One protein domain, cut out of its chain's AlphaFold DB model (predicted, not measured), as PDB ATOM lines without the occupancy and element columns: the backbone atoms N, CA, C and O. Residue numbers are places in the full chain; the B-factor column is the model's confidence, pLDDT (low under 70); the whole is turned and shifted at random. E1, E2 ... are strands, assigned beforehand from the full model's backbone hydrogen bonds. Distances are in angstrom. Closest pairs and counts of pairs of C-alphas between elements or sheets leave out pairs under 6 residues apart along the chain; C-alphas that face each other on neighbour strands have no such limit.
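What this domain is: This is residues 57 to 141 of the 335 residues of an uncharacterized protein of Musca domestica (UniProt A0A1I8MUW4). With little regular structure, this is a loose, elongated frame: the hairpins E2-E3 and E4-E5 lie toward opposite ends, with the short pair E1 and E6 between them. The 85 printed residues hold six named strands, E1 to E6 in chain order, and no named helix; the class is all strand, with only 28 residues in named elements. E1 and E6 are parallel, the hairpins antiparallel. The radius of gyration of the C-alphas is 17.1 A, the spans 54 by 28 by 24 A.

How they stand to each other: E1, residues 75 to 77, is parallel to E6, residues 129 to 131, at 32 degrees; N 130 and O 75, 2.8 A apart, are within hydrogen-bond range. E2, residues 83 to 86, and E3, residues 96 to 99, form an antiparallel hairpin, with N 84 and O 98 at 2.9 A. E4, residues 109 to 114, and E5, residues 117 to 124, form another, with N 112 and O 119 at 2.8 A. E2 and E4 are apart.

Where its parts are: E1 begins at C-alpha 75 (170.371, 178.294, 173.896). E4 spans 15.1 A, E5 19.7 A. E6 ends at C-alpha 131 (176.482, 178.174, 179.693).

The domain as a whole: The C-alphas farthest apart, of Gln 59 and Glu 91, are 53.9 A apart. The printed part has no cut and no long link. pLDDT is under 70 at residues 86 to 96, 101 to 104 and 132 to 141.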
ATOM      1  N   CYS A  57     154.532 173.927 153.295       78.75
ATOM      2  CA  CYS A  57     153.844 172.940 154.139       78.75
ATOM      3  C   CYS A  57     152.379 173.334 154.420       78.75
ATOM      4  O   CYS A  57     151.663 172.603 155.104       78.75
ATOM      5  N   SER A  58     151.923 174.473 153.885       71.06
ATOM      6  CA  SER A  58     150.636 175.126 154.176       71.06
ATOM      7  C   SER A  58     149.386 174.285 153.886       71.06
ATOM      8  O   SER A  58     148.327 174.554 154.446       71.06
ATOM      9  N   GLN A  59     149.501 173.256 153.045       78.50
ATOM     10  CA  GLN A  59     148.412 172.325 152.720       78.50
ATOM     11  C   GLN A  59     148.200 171.240 153.787       78.50
ATOM     12  O   GLN A  59     147.255 170.457 153.695       78.50
ATOM     13  N   ARG A  60     149.090 171.154 154.779       81.50
ATOM     14  CA  ARG A  60     149.062 170.127 155.820       81.50
ATOM     15  C   ARG A  60     148.467 170.668 157.110       81.50
ATOM     16  O   ARG A  60     148.487 171.866 157.384       81.50
ATOM     17  N   GLU A  61     147.968 169.763 157.943       84.38
ATOM     18  CA  GLU A  61     147.480 170.135 159.265       84.38
ATOM     19  C   GLU A  61     148.649 170.561 160.167       84.38
ATOM     20  O   GLU A  61     149.699 169.907 160.233       84.38
ATOM     21  N   ARG A  62     148.473 171.688 160.863       86.12
ATOM     22  CA  ARG A  62     149.443 172.183 161.845       86.12
ATOM     23  C   ARG A  62     149.442 171.287 163.074       86.12
ATOM     24  O   ARG A  62     148.388 170.943 163.607       86.12
ATOM     25  N   ARG A  63     150.628 170.973 163.601       83.12
ATOM     26  CA  ARG A  63     150.729 170.236 164.866       83.12
ATOM     27  C   ARG A  63     150.199 171.082 166.023       83.12
ATOM     28  O   ARG A  63     150.467 172.278 166.103       83.12
ATOM     29  N   LYS A  64     149.492 170.443 166.959       81.69
ATOM     30  CA  LYS A  64     148.972 171.101 168.173       81.69
ATOM     31  C   LYS A  64     150.088 171.647 169.074       81.69
ATOM     32  O   LYS A  64     149.892 172.650 169.748       81.69
ATOM     33  N   ALA A  65     151.248 170.993 169.079       79.06
ATOM     34  CA  ALA A  65     152.445 171.470 169.760       79.06
ATOM     35  C   ALA A  65     153.317 172.253 168.768       79.06
ATOM     36  O   ALA A  65     153.840 171.670 167.818       79.06
ATOM     37  N   GLN A  66     153.463 173.556 169.002       82.44
ATOM     38  CA  GLN A  66     154.344 174.441 168.239       82.44
ATOM     39  C   GLN A  66     155.491 174.933 169.128       82.44
ATOM     40  O   GLN A  66     155.288 175.106 170.336       82.44
ATOM     41  N   PRO A  67     156.686 175.175 168.568       80.69
ATOM     42  CA  PRO A  67     157.743 175.858 169.291       80.69
ATOM     43  C   PRO A  67     157.318 177.311 169.538       80.69
ATOM     44  O   PRO A  67     157.102 178.078 168.606       80.69
ATOM     45  N   ILE A  68     157.179 177.692 170.806       77.62
ATOM     46  CA  ILE A  68     156.882 179.071 171.204       77.62
ATOM     47  C   ILE A  68     158.142 179.627 171.850       77.62
ATOM     48  O   ILE A  68     158.590 179.132 172.887       77.62
ATOM     49  N   TYR A  69     158.726 180.650 171.233       73.94
ATOM     50  CA  TYR A  69     159.849 181.366 171.816       73.94
ATOM     51  C   TYR A  69     159.345 182.506 172.711       73.94
ATOM     52  O   TYR A  69     158.344 183.164 172.440       73.94
ATOM     53  N   SER A  70     160.055 182.729 173.809       76.88
ATOM     54  CA  SER A  70     159.822 183.793 174.784       76.88
ATOM     55  C   SER A  70     161.077 184.661 174.873       76.88
ATOM     56  O   SER A  70     162.169 184.230 174.505       76.88
ATOM     57  N   ARG A  71     160.970 185.872 175.433       75.31
ATOM     58  CA  ARG A  71     162.146 186.708 175.754       75.31
ATOM     59  C   ARG A  71     163.137 186.012 176.698       75.31
ATOM     60  O   ARG A  71     164.308 186.386 176.747       75.31
ATOM     61  N   HIS A  72     162.689 184.988 177.424       76.81
ATOM     62  CA  HIS A  72     163.515 184.162 178.309       76.81
ATOM     63  C   HIS A  72     164.056 182.891 177.641       76.81
ATOM     64  O   HIS A  72     164.743 182.113 178.295       76.81
ATOM     65  N   SER A  73     163.774 182.655 176.358       77.50
ATOM     66  CA  SER A  73     164.366 181.533 175.631       77.50
ATOM     67  C   SER A  73     165.882 181.726 175.533       77.50
ATOM     68  O   SER A  73     166.367 182.815 175.216       77.50
ATOM     69  N   ARG A  74     166.639 180.676 175.852       80.06
ATOM     70  CA  ARG A  74     168.106 180.649 175.839       80.06
ATOM     71  C   ARG A  74     168.577 179.379 175.150       80.06
ATOM     72  O   ARG A  74     167.954 178.327 175.307       80.06
ATOM     73  N   LEU A  75     169.681 179.467 174.417       76.50
ATOM     74  CA  LEU A  75     170.371 178.294 173.896       76.50
ATOM     75  C   LEU A  75     171.308 177.767 174.984       76.50
ATOM     76  O   LEU A  75     172.259 178.444 175.360       76.50
ATOM     77  N   LYS A  76     171.052 176.567 175.502       76.69
ATOM     78  CA  LYS A  76     171.886 175.992 176.563       76.69
ATOM     79  C   LYS A  76     173.064 175.236 175.971       76.69
ATOM     80  O   LYS A  76     172.864 174.308 175.188       76.69
ATOM     81  N   LYS A  77     174.283 175.599 176.374       75.75
ATOM     82  CA  LYS A  77     175.509 174.883 176.003       75.75
ATOM     83  C   LYS A  77     176.192 174.311 177.246       75.75
ATOM     84  O   LYS A  77     176.268 174.963 178.283       75.75
ATOM     85  N   CYS A  78     176.712 173.093 177.106       73.94
ATOM     86  CA  CYS A  78     177.459 172.403 178.158       73.94
ATOM     87  C   CYS A  78     178.841 172.997 178.425       73.94
ATOM     88  O   CYS A  78     179.268 173.083 179.571       73.94
ATOM     89  N   CYS A  79     179.530 173.380 177.354       73.94
ATOM     90  CA  CYS A  79     180.905 173.853 177.383       73.94
ATOM     91  C   CYS A  79     180.979 175.302 176.915       73.94
ATOM     92  O   CYS A  79     180.166 175.696 176.071       73.94
ATOM     93  N   PRO A  80     181.945 176.093 177.401       77.25
ATOM     94  CA  PRO A  80     182.154 177.449 176.917       77.25
ATOM     95  C   PRO A  80     182.466 177.475 175.412       77.25
ATOM     96  O   PRO A  80     182.655 176.450 174.744       77.25
ATOM     97  N   LEU A  81     182.411 178.665 174.819       76.56
ATOM     98  CA  LEU A  81     182.727 178.855 173.400       76.56
ATOM     99  C   LEU A  81     184.187 178.444 173.136       76.56
ATOM    100  O   LEU A  81     185.058 178.737 173.942       76.56
ATOM    101  N   GLY A  82     184.442 177.731 172.034       72.62
ATOM    102  CA  GLY A  82     185.774 177.180 171.725       72.62
ATOM    103  C   GLY A  82     186.101 175.838 172.393       72.62
ATOM    104  O   GLY A  82     187.114 175.227 172.065       72.62
ATOM    105  N   GLU A  83     185.228 175.331 173.267       78.25
ATOM    106  CA  GLU A  83     185.362 174.000 173.860       78.25
ATOM    107  C   GLU A  83     184.252 173.055 173.375       78.25
ATOM    108  O   GLU A  83     183.100 173.460 173.139       78.25
ATOM    109  N   SER A  84     184.609 171.778 173.235       75.25
ATOM    110  CA  SER A  84     183.686 170.668 172.998       75.25
ATOM    111  C   SER A  84     183.744 169.673 174.140       75.25
ATOM    112  O   SER A  84     184.777 169.491 174.777       75.25
ATOM    113  N   LEU A  85     182.629 168.986 174.348       73.69
ATOM    114  CA  LEU A  85     182.560 167.883 175.286       73.69
ATOM    115  C   LEU A  85     183.436 166.735 174.771       73.69
ATOM    116  O   LEU A  85     183.131 166.158 173.727       73.69
ATOM    117  N   SER A  86     184.510 166.421 175.486       66.62
ATOM    118  CA  SER A  86     185.281 165.206 175.257       66.62
ATOM    119  C   SER A  86     184.829 164.147 176.250       66.62
ATOM    120  O   SER A  86     184.737 164.390 177.456       66.62
ATOM    121  N   LEU A  87     184.527 162.969 175.720       60.81
ATOM    122  CA  LEU A  87     184.356 161.757 176.502       60.81
ATOM    123  C   LEU A  87     185.718 161.069 176.501       60.81
ATOM    124  O   LEU A  87     185.994 160.244 175.638       60.81
ATOM    125  N   THR A  88     186.603 161.461 177.415       52.47
ATOM    126  CA  THR A  88     187.835 160.705 177.639       52.47
ATOM    127  C   THR A  88     187.461 159.354 178.245       52.47
ATOM    128  O   THR A  88     186.819 159.288 179.298       52.47
ATOM    129  N   GLU A  89     187.819 158.272 177.550       51.31
ATOM    130  CA  GLU A  89     187.627 156.891 178.022       51.31
ATOM    131  C   GLU A  89     188.419 156.620 179.311       51.31
ATOM    132  O   GLU A  89     188.019 155.797 180.142       51.31
ATOM    133  N   GLU A  90     189.477 157.399 179.532       43.34
ATOM    134  CA  GLU A  90     190.350 157.307 180.688       43.34
ATOM    135  C   GLU A  90     189.799 158.104 181.890       43.34
ATOM    136  O   GLU A  90     189.531 159.306 181.859       43.34
ATOM    137  N   GLU A  91     189.610 157.346 182.967       45.44
ATOM    138  CA  GLU A  91     189.575 157.757 184.372       45.44
ATOM    139  C   GLU A  91     188.301 158.318 185.004       45.44
ATOM    140  O   GLU A  91     188.166 158.131 186.213       45.44
ATOM    141  N   ASP A  92     187.303 158.874 184.299       42.84
ATOM    142  CA  ASP A  92     186.201 159.470 185.089       42.84
ATOM    143  C   ASP A  92     184.783 159.514 184.500       42.84
ATOM    144  O   ASP A  92     183.880 159.937 185.216       42.84
ATOM    145  N   ASN A  93     184.507 159.093 183.252       48.09
ATOM    146  CA  ASN A  93     183.192 159.340 182.604       48.09
ATOM    147  C   ASN A  93     182.657 160.771 182.886       48.09
ATOM    148  O   ASN A  93     181.443 160.999 182.960       48.09
ATOM    149  N   ARG A  94     183.563 161.719 183.143       46.81
ATOM    150  CA  ARG A  94     183.257 163.119 183.354       46.81
ATOM    151  C   ARG A  94     183.356 163.707 181.980       46.81
ATOM    152  O   ARG A  94     184.394 163.637 181.333       46.81
ATOM    153  N   ALA A  95     182.233 164.222 181.532       56.75
ATOM    154  CA  ALA A  95     182.185 164.948 180.297       56.75
ATOM    155  C   ALA A  95     182.935 166.266 180.550       56.75
ATOM    156  O   ALA A  95     182.413 167.172 181.199       56.75
ATOM    157  N   LEU A  96     184.209 166.302 180.160       63.84
ATOM    158  CA  LEU A  96     185.073 167.462 180.329       63.84
ATOM    159  C   LEU A  96     184.978 168.311 179.074       63.84
ATOM    160  O   LEU A  96     184.906 167.806 177.952       63.84
ATOM    161  N   CYS A  97     184.972 169.616 179.274       71.69
ATOM    162  CA  CYS A  97     185.086 170.545 178.174       71.69
ATOM    163  C   CYS A  97     186.566 170.656 177.815       71.69
ATOM    164  O   CYS A  97     187.395 171.014 178.648       71.69
ATOM    165  N   VAL A  98     186.897 170.238 176.597       73.00
ATOM    166  CA  VAL A  98     188.255 170.273 176.052       73.00
ATOM    167  C   VAL A  98     188.265 171.279 174.915       73.00
ATOM    168  O   VAL A  98     187.283 171.388 174.170       73.00
ATOM    169  N   SER A  99     189.362 172.023 174.778       76.88
ATOM    170  CA  SER A  99     189.516 172.953 173.665       76.88
ATOM    171  C   SER A  99     189.377 172.203 172.343       76.88
ATOM    172  O   SER A  99     189.883 171.095 172.154       76.88
ATOM    173  N   THR A 100     188.624 172.792 171.425       71.19
ATOM    174  CA  THR A 100     188.419 172.225 170.101       71.19
ATOM    175  C   THR A 100     188.716 173.274 169.055       71.19
ATOM    176  O   THR A 100     188.305 174.427 169.165       71.19
ATOM    177  N   ASN A 101     189.378 172.855 167.983       67.44
ATOM    178  CA  ASN A 101     189.594 173.713 166.821       67.44
ATOM    179  C   ASN A 101     188.343 173.807 165.928       67.44
ATOM    180  O   ASN A 101     188.371 174.459 164.885       67.44
ATOM    181  N   ARG A 102     187.233 173.155 166.303       65.06
ATOM    182  CA  ARG A 102     185.975 173.200 165.552       65.06
ATOM    183  C   ARG A 102     185.144 174.404 165.983       65.06
ATOM    184  O   ARG A 102     184.477 174.377 167.015       65.06
ATOM    185  N   ASN A 103     185.142 175.448 165.160       65.06
ATOM    186  CA  ASN A 103     184.224 176.571 165.324       65.06
ATOM    187  C   ASN A 103     182.833 176.186 164.791       65.06
ATOM    188  O   ASN A 103     182.571 176.273 163.593       65.06
ATOM    189  N   ILE A 104     181.960 175.697 165.673       66.81
ATOM    190  CA  ILE A 104     180.576 175.360 165.316       66.81
ATOM    191  C   ILE A 104     179.729 176.630 165.419       66.81
ATOM    192  O   ILE A 104     179.405 177.078 166.521       66.81
ATOM    193  N   GLN A 105     179.343 177.185 164.272       71.56
ATOM    194  CA  GLN A 105     178.324 178.228 164.200       71.56
ATOM    195  C   GLN A 105     176.940 177.577 164.187       71.56
ATOM    196  O   GLN A 105     176.630 176.771 163.313       71.56
ATOM    197  N   TYR A 106     176.114 177.899 165.179       75.62
ATOM    198  CA  TYR A 106     174.719 177.472 165.230       75.62
ATOM    199  C   TYR A 106     173.836 178.584 164.659       75.62
ATOM    200  O   TYR A 106     173.958 179.745 165.046       75.62
ATOM    201  N   ARG A 107     172.925 178.218 163.758       80.19
ATOM    202  CA  ARG A 107     171.835 179.086 163.308       80.19
ATOM    203  C   ARG A 107     170.548 178.584 163.943       80.19
ATOM    204  O   ARG A 107     170.207 177.413 163.796       80.19
ATOM    205  N   VAL A 108     169.862 179.449 164.680       81.62
ATOM    206  CA  VAL A 108     168.546 179.125 165.237       81.62
ATOM    207  C   VAL A 108     167.501 179.486 164.187       81.62
ATOM    208  O   VAL A 108     167.467 180.616 163.705       81.62
ATOM    209  N   LEU A 109     166.671 178.509 163.830       83.50
ATOM    210  CA  LEU A 109     165.600 178.669 162.854       83.50
ATOM    211  C   LEU A 109     164.269 178.840 163.582       83.50
ATOM    212  O   LEU A 109     163.984 178.124 164.546       83.50
ATOM    213  N   ASN A 110     163.454 179.777 163.109       85.00
ATOM    214  CA  ASN A 110     162.068 179.888 163.534       85.00
ATOM    215  C   ASN A 110     161.215 179.024 162.607       85.00
ATOM    216  O   ASN A 110     161.105 179.321 161.423       85.00
ATOM    217  N   VAL A 111     160.631 177.949 163.135       86.44
ATOM    218  CA  VAL A 111     159.944 176.949 162.312       86.44
ATOM    219  C   VAL A 111     158.504 176.739 162.750       86.44
ATOM    220  O   VAL A 111     158.197 176.743 163.942       86.44
ATOM    221  N   THR A 112     157.636 176.463 161.781       85.19
ATOM    222  CA  THR A 112     156.281 175.963 162.022       85.19
ATOM    223  C   THR A 112     156.235 174.467 161.731       85.19
ATOM    224  O   THR A 112     156.671 174.004 160.675       85.19
ATOM    225  N   LEU A 113     155.703 173.693 162.679       87.50
ATOM    226  CA  LEU A 113     155.616 172.239 162.564       87.50
ATOM    227  C   LEU A 113     154.266 171.814 161.982       87.50
ATOM    228  O   LEU A 113     153.211 172.033 162.586       87.50
ATOM    229  N   TYR A 114     154.305 171.126 160.850       85.25
ATOM    230  CA  TYR A 114     153.159 170.468 160.230       85.25
ATOM    231  C   TYR A 114     153.325 168.954 160.317       85.25
ATOM    232  O   TYR A 114     154.362 168.443 160.756       85.25
ATOM    233  N   ASP A 115     152.301 168.195 159.940       81.19
ATOM    234  CA  ASP A 115     152.460 166.748 159.927       81.19
ATOM    235  C   ASP A 115     153.469 166.288 158.858       81.19
ATOM    236  O   ASP A 115     153.312 166.531 157.657       81.19
ATOM    237  N   SER A 116     154.555 165.661 159.315       79.94
ATOM    238  CA  SER A 116     155.688 165.217 158.491       79.94
ATOM    239  C   SER A 116     156.299 166.307 157.583       79.94
ATOM    240  O   SER A 116     156.806 165.992 156.509       79.94
ATOM    241  N   CYS A 117     156.212 167.588 157.972       81.56
ATOM    242  CA  CYS A 117     156.769 168.731 157.234       81.56
ATOM    243  C   CYS A 117     157.162 169.848 158.216       81.56
ATOM    244  O   CYS A 117     156.431 170.124 159.169       81.56
ATOM    245  N   ILE A 118     158.321 170.469 158.002       85.06
ATOM    246  CA  ILE A 118     158.830 171.585 158.806       85.06
ATOM    247  C   ILE A 118     158.994 172.766 157.858       85.06
ATOM    248  O   ILE A 118     159.694 172.647 156.857       85.06
ATOM    249  N   GLU A 119     158.339 173.879 158.169       85.69
ATOM    250  CA  GLU A 119     158.400 175.107 157.375       85.69
ATOM    251  C   GLU A 119     159.260 176.131 158.117       85.69
ATOM    252  O   GLU A 119     158.956 176.470 159.263       85.69
ATOM    253  N   ASP A 120     160.345 176.586 157.489       85.44
ATOM    254  CA  ASP A 120     161.156 177.699 157.987       85.44
ATOM    255  C   ASP A 120     160.424 179.010 157.697       85.44
ATOM    256  O   ASP A 120     159.986 179.254 156.576       85.44
ATOM    257  N   MET A 121     160.261 179.842 158.721       83.38
ATOM    258  CA  MET A 121     159.591 181.135 158.605       83.38
ATOM    259  C   MET A 121     160.523 182.230 158.065       83.38
ATOM    260  O   MET A 121     160.100 183.381 157.984       83.38
ATOM    261  N   GLU A 122     161.784 181.901 157.754       81.50
ATOM    262  CA  GLU A 122     162.827 182.800 157.223       81.50
ATOM    263  C   GLU A 122     163.122 184.027 158.107       81.50
ATOM    264  O   GLU A 122     163.836 184.949 157.716       81.50
ATOM    265  N   THR A 123     162.613 184.041 159.339       81.31
ATOM    266  CA  THR A 123     162.901 185.084 160.322       81.31
ATOM    267  C   THR A 123     164.123 184.695 161.144       81.31
ATOM    268  O   THR A 123     164.090 183.678 161.845       81.31
ATOM    269  N   ASP A 124     165.165 185.524 161.120       75.50
ATOM    270  CA  ASP A 124     166.356 185.305 161.940       75.50
ATOM    271  C   ASP A 124     166.024 185.457 163.434       75.50
ATOM    272  O   ASP A 124     165.622 186.522 163.911       75.50
ATOM    273  N   LEU A 125     166.199 184.370 164.188       78.62
ATOM    274  CA  LEU A 125     165.983 184.336 165.631       78.62
ATOM    275  C   LEU A 125     167.334 184.238 166.343       78.62
ATOM    276  O   LEU A 125     167.985 183.202 166.309       78.62
ATOM    277  N   ASN A 126     167.745 185.293 167.044       79.19
ATOM    278  CA  ASN A 126     168.955 185.259 167.868       79.19
ATOM    279  C   ASN A 126     168.593 184.953 169.325       79.19
ATOM    280  O   ASN A 126     168.003 185.782 170.019       79.19
ATOM    281  N   LEU A 127     168.953 183.757 169.796       79.69
ATOM    282  CA  LEU A 127     168.794 183.360 171.197       79.69
ATOM    283  C   LEU A 127     170.124 183.538 171.945       79.69
ATOM    284  O   LEU A 127     171.148 183.054 171.460       79.69
ATOM    285  N   PRO A 128     170.137 184.167 173.137       80.19
ATOM    286  CA  PRO A 128     171.351 184.254 173.937       80.19
ATOM    287  C   PRO A 128     171.800 182.859 174.371       80.19
ATOM    288  O   PRO A 128     170.965 182.032 174.761       80.19
ATOM    289  N   VAL A 129     173.109 182.613 174.343       78.00
ATOM    290  CA  VAL A 129     173.681 181.369 174.865       78.00
ATOM    291  C   VAL A 129     173.842 181.462 176.367       78.00
ATOM    292  O   VAL A 129     174.462 182.387 176.883       78.00
ATOM    293  N   GLU A 130     173.316 180.465 177.059       78.00
ATOM    294  CA  GLU A 130     173.511 180.263 178.483       78.00
ATOM    295  C   GLU A 130     174.415 179.041 178.675       78.00
ATOM    296  O   GLU A 130     174.109 177.937 178.213       78.00
ATOM    297  N   ILE A 131     175.555 179.249 179.332       73.06
ATOM    298  CA  ILE A 131     176.482 178.174 179.693       73.06
ATOM    299  C   ILE A 131     176.043 177.659 181.062       73.06
ATOM    300  O   ILE A 131     176.068 178.401 182.041       73.06
ATOM    301  N   GLY A 132     175.599 176.404 181.135       64.44
ATOM    302  CA  GLY A 132     174.993 175.882 182.358       64.44
ATOM    303  C   GLY A 132     174.717 174.382 182.333       64.44
ATOM    304  O   GLY A 132     174.588 173.758 181.282       64.44
ATOM    305  N   ASN A 133     174.636 173.800 183.530       56.12
ATOM    306  CA  ASN A 133     174.575 172.361 183.769       56.12
ATOM    307  C   ASN A 133     173.197 171.768 183.411       56.12
ATOM    308  O   ASN A 133     172.197 172.061 184.067       56.12
ATOM    309  N   PRO A 134     173.151 170.876 182.411       53.88
ATOM    310  CA  PRO A 134     172.624 169.540 182.700       53.88
ATOM    311  C   PRO A 134     173.584 168.431 182.242       53.88
ATOM    312  O   PRO A 134     173.183 167.296 181.998       53.88
ATOM    313  N   CYS A 135     174.867 168.740 182.091       52.00
ATOM    314  CA  CYS A 135     175.849 167.832 181.495       52.00
ATOM    315  C   CYS A 135     176.333 166.780 182.503       52.00
ATOM    316  O   CYS A 135     176.747 165.700 182.098       52.00
ATOM    317  N   ASN A 136     176.155 167.019 183.812       48.66
ATOM    318  CA  ASN A 136     176.242 165.948 184.814       48.66
ATOM    319  C   ASN A 136     175.040 164.990 184.762       48.66
ATOM    320  O   ASN A 136     175.137 163.850 185.214       48.66
ATOM    321  N   THR A 137     173.900 165.434 184.228       46.16
ATOM    322  CA  THR A 137     172.660 164.650 184.130       46.16
ATOM    323  C   THR A 137     172.519 163.939 182.787       46.16
ATOM    324  O   THR A 137     171.755 162.981 182.692       46.16
ATOM    325  N   LEU A 138     173.303 164.333 181.778       43.03
ATOM    326  CA  LEU A 138     173.419 163.648 180.489       43.03
ATOM    327  C   LEU A 138     174.282 162.372 180.552       43.03
ATOM    328  O   LEU A 138     174.705 161.847 179.531       43.03
ATOM    329  N   HIS A 139     174.469 161.803 181.748       42.53
ATOM    330  CA  HIS A 139     174.905 160.416 181.972       42.53
ATOM    331  C   HIS A 139     173.782 159.414 181.629       42.53
ATOM    332  O   HIS A 139     173.459 158.485 182.373       42.53
ATOM    333  N   ILE A 140     173.081 159.656 180.521       43.88
ATOM    334  CA  ILE A 140     171.883 158.927 180.122       43.88
ATOM    335  C   ILE A 140     172.131 158.253 178.773       43.88
ATOM    336  O   ILE A 140     171.972 158.839 177.714       43.88
ATOM    337  N   SER A 141     172.342 156.939 178.888       44.16
ATOM    338  CA  SER A 141     171.614 155.928 178.116       44.16
ATOM    339  C   SER A 141     172.078 155.612 176.701       44.16
ATOM    340  O   SER A 141     171.340 155.842 175.751       44.16
TER     341      SER A 141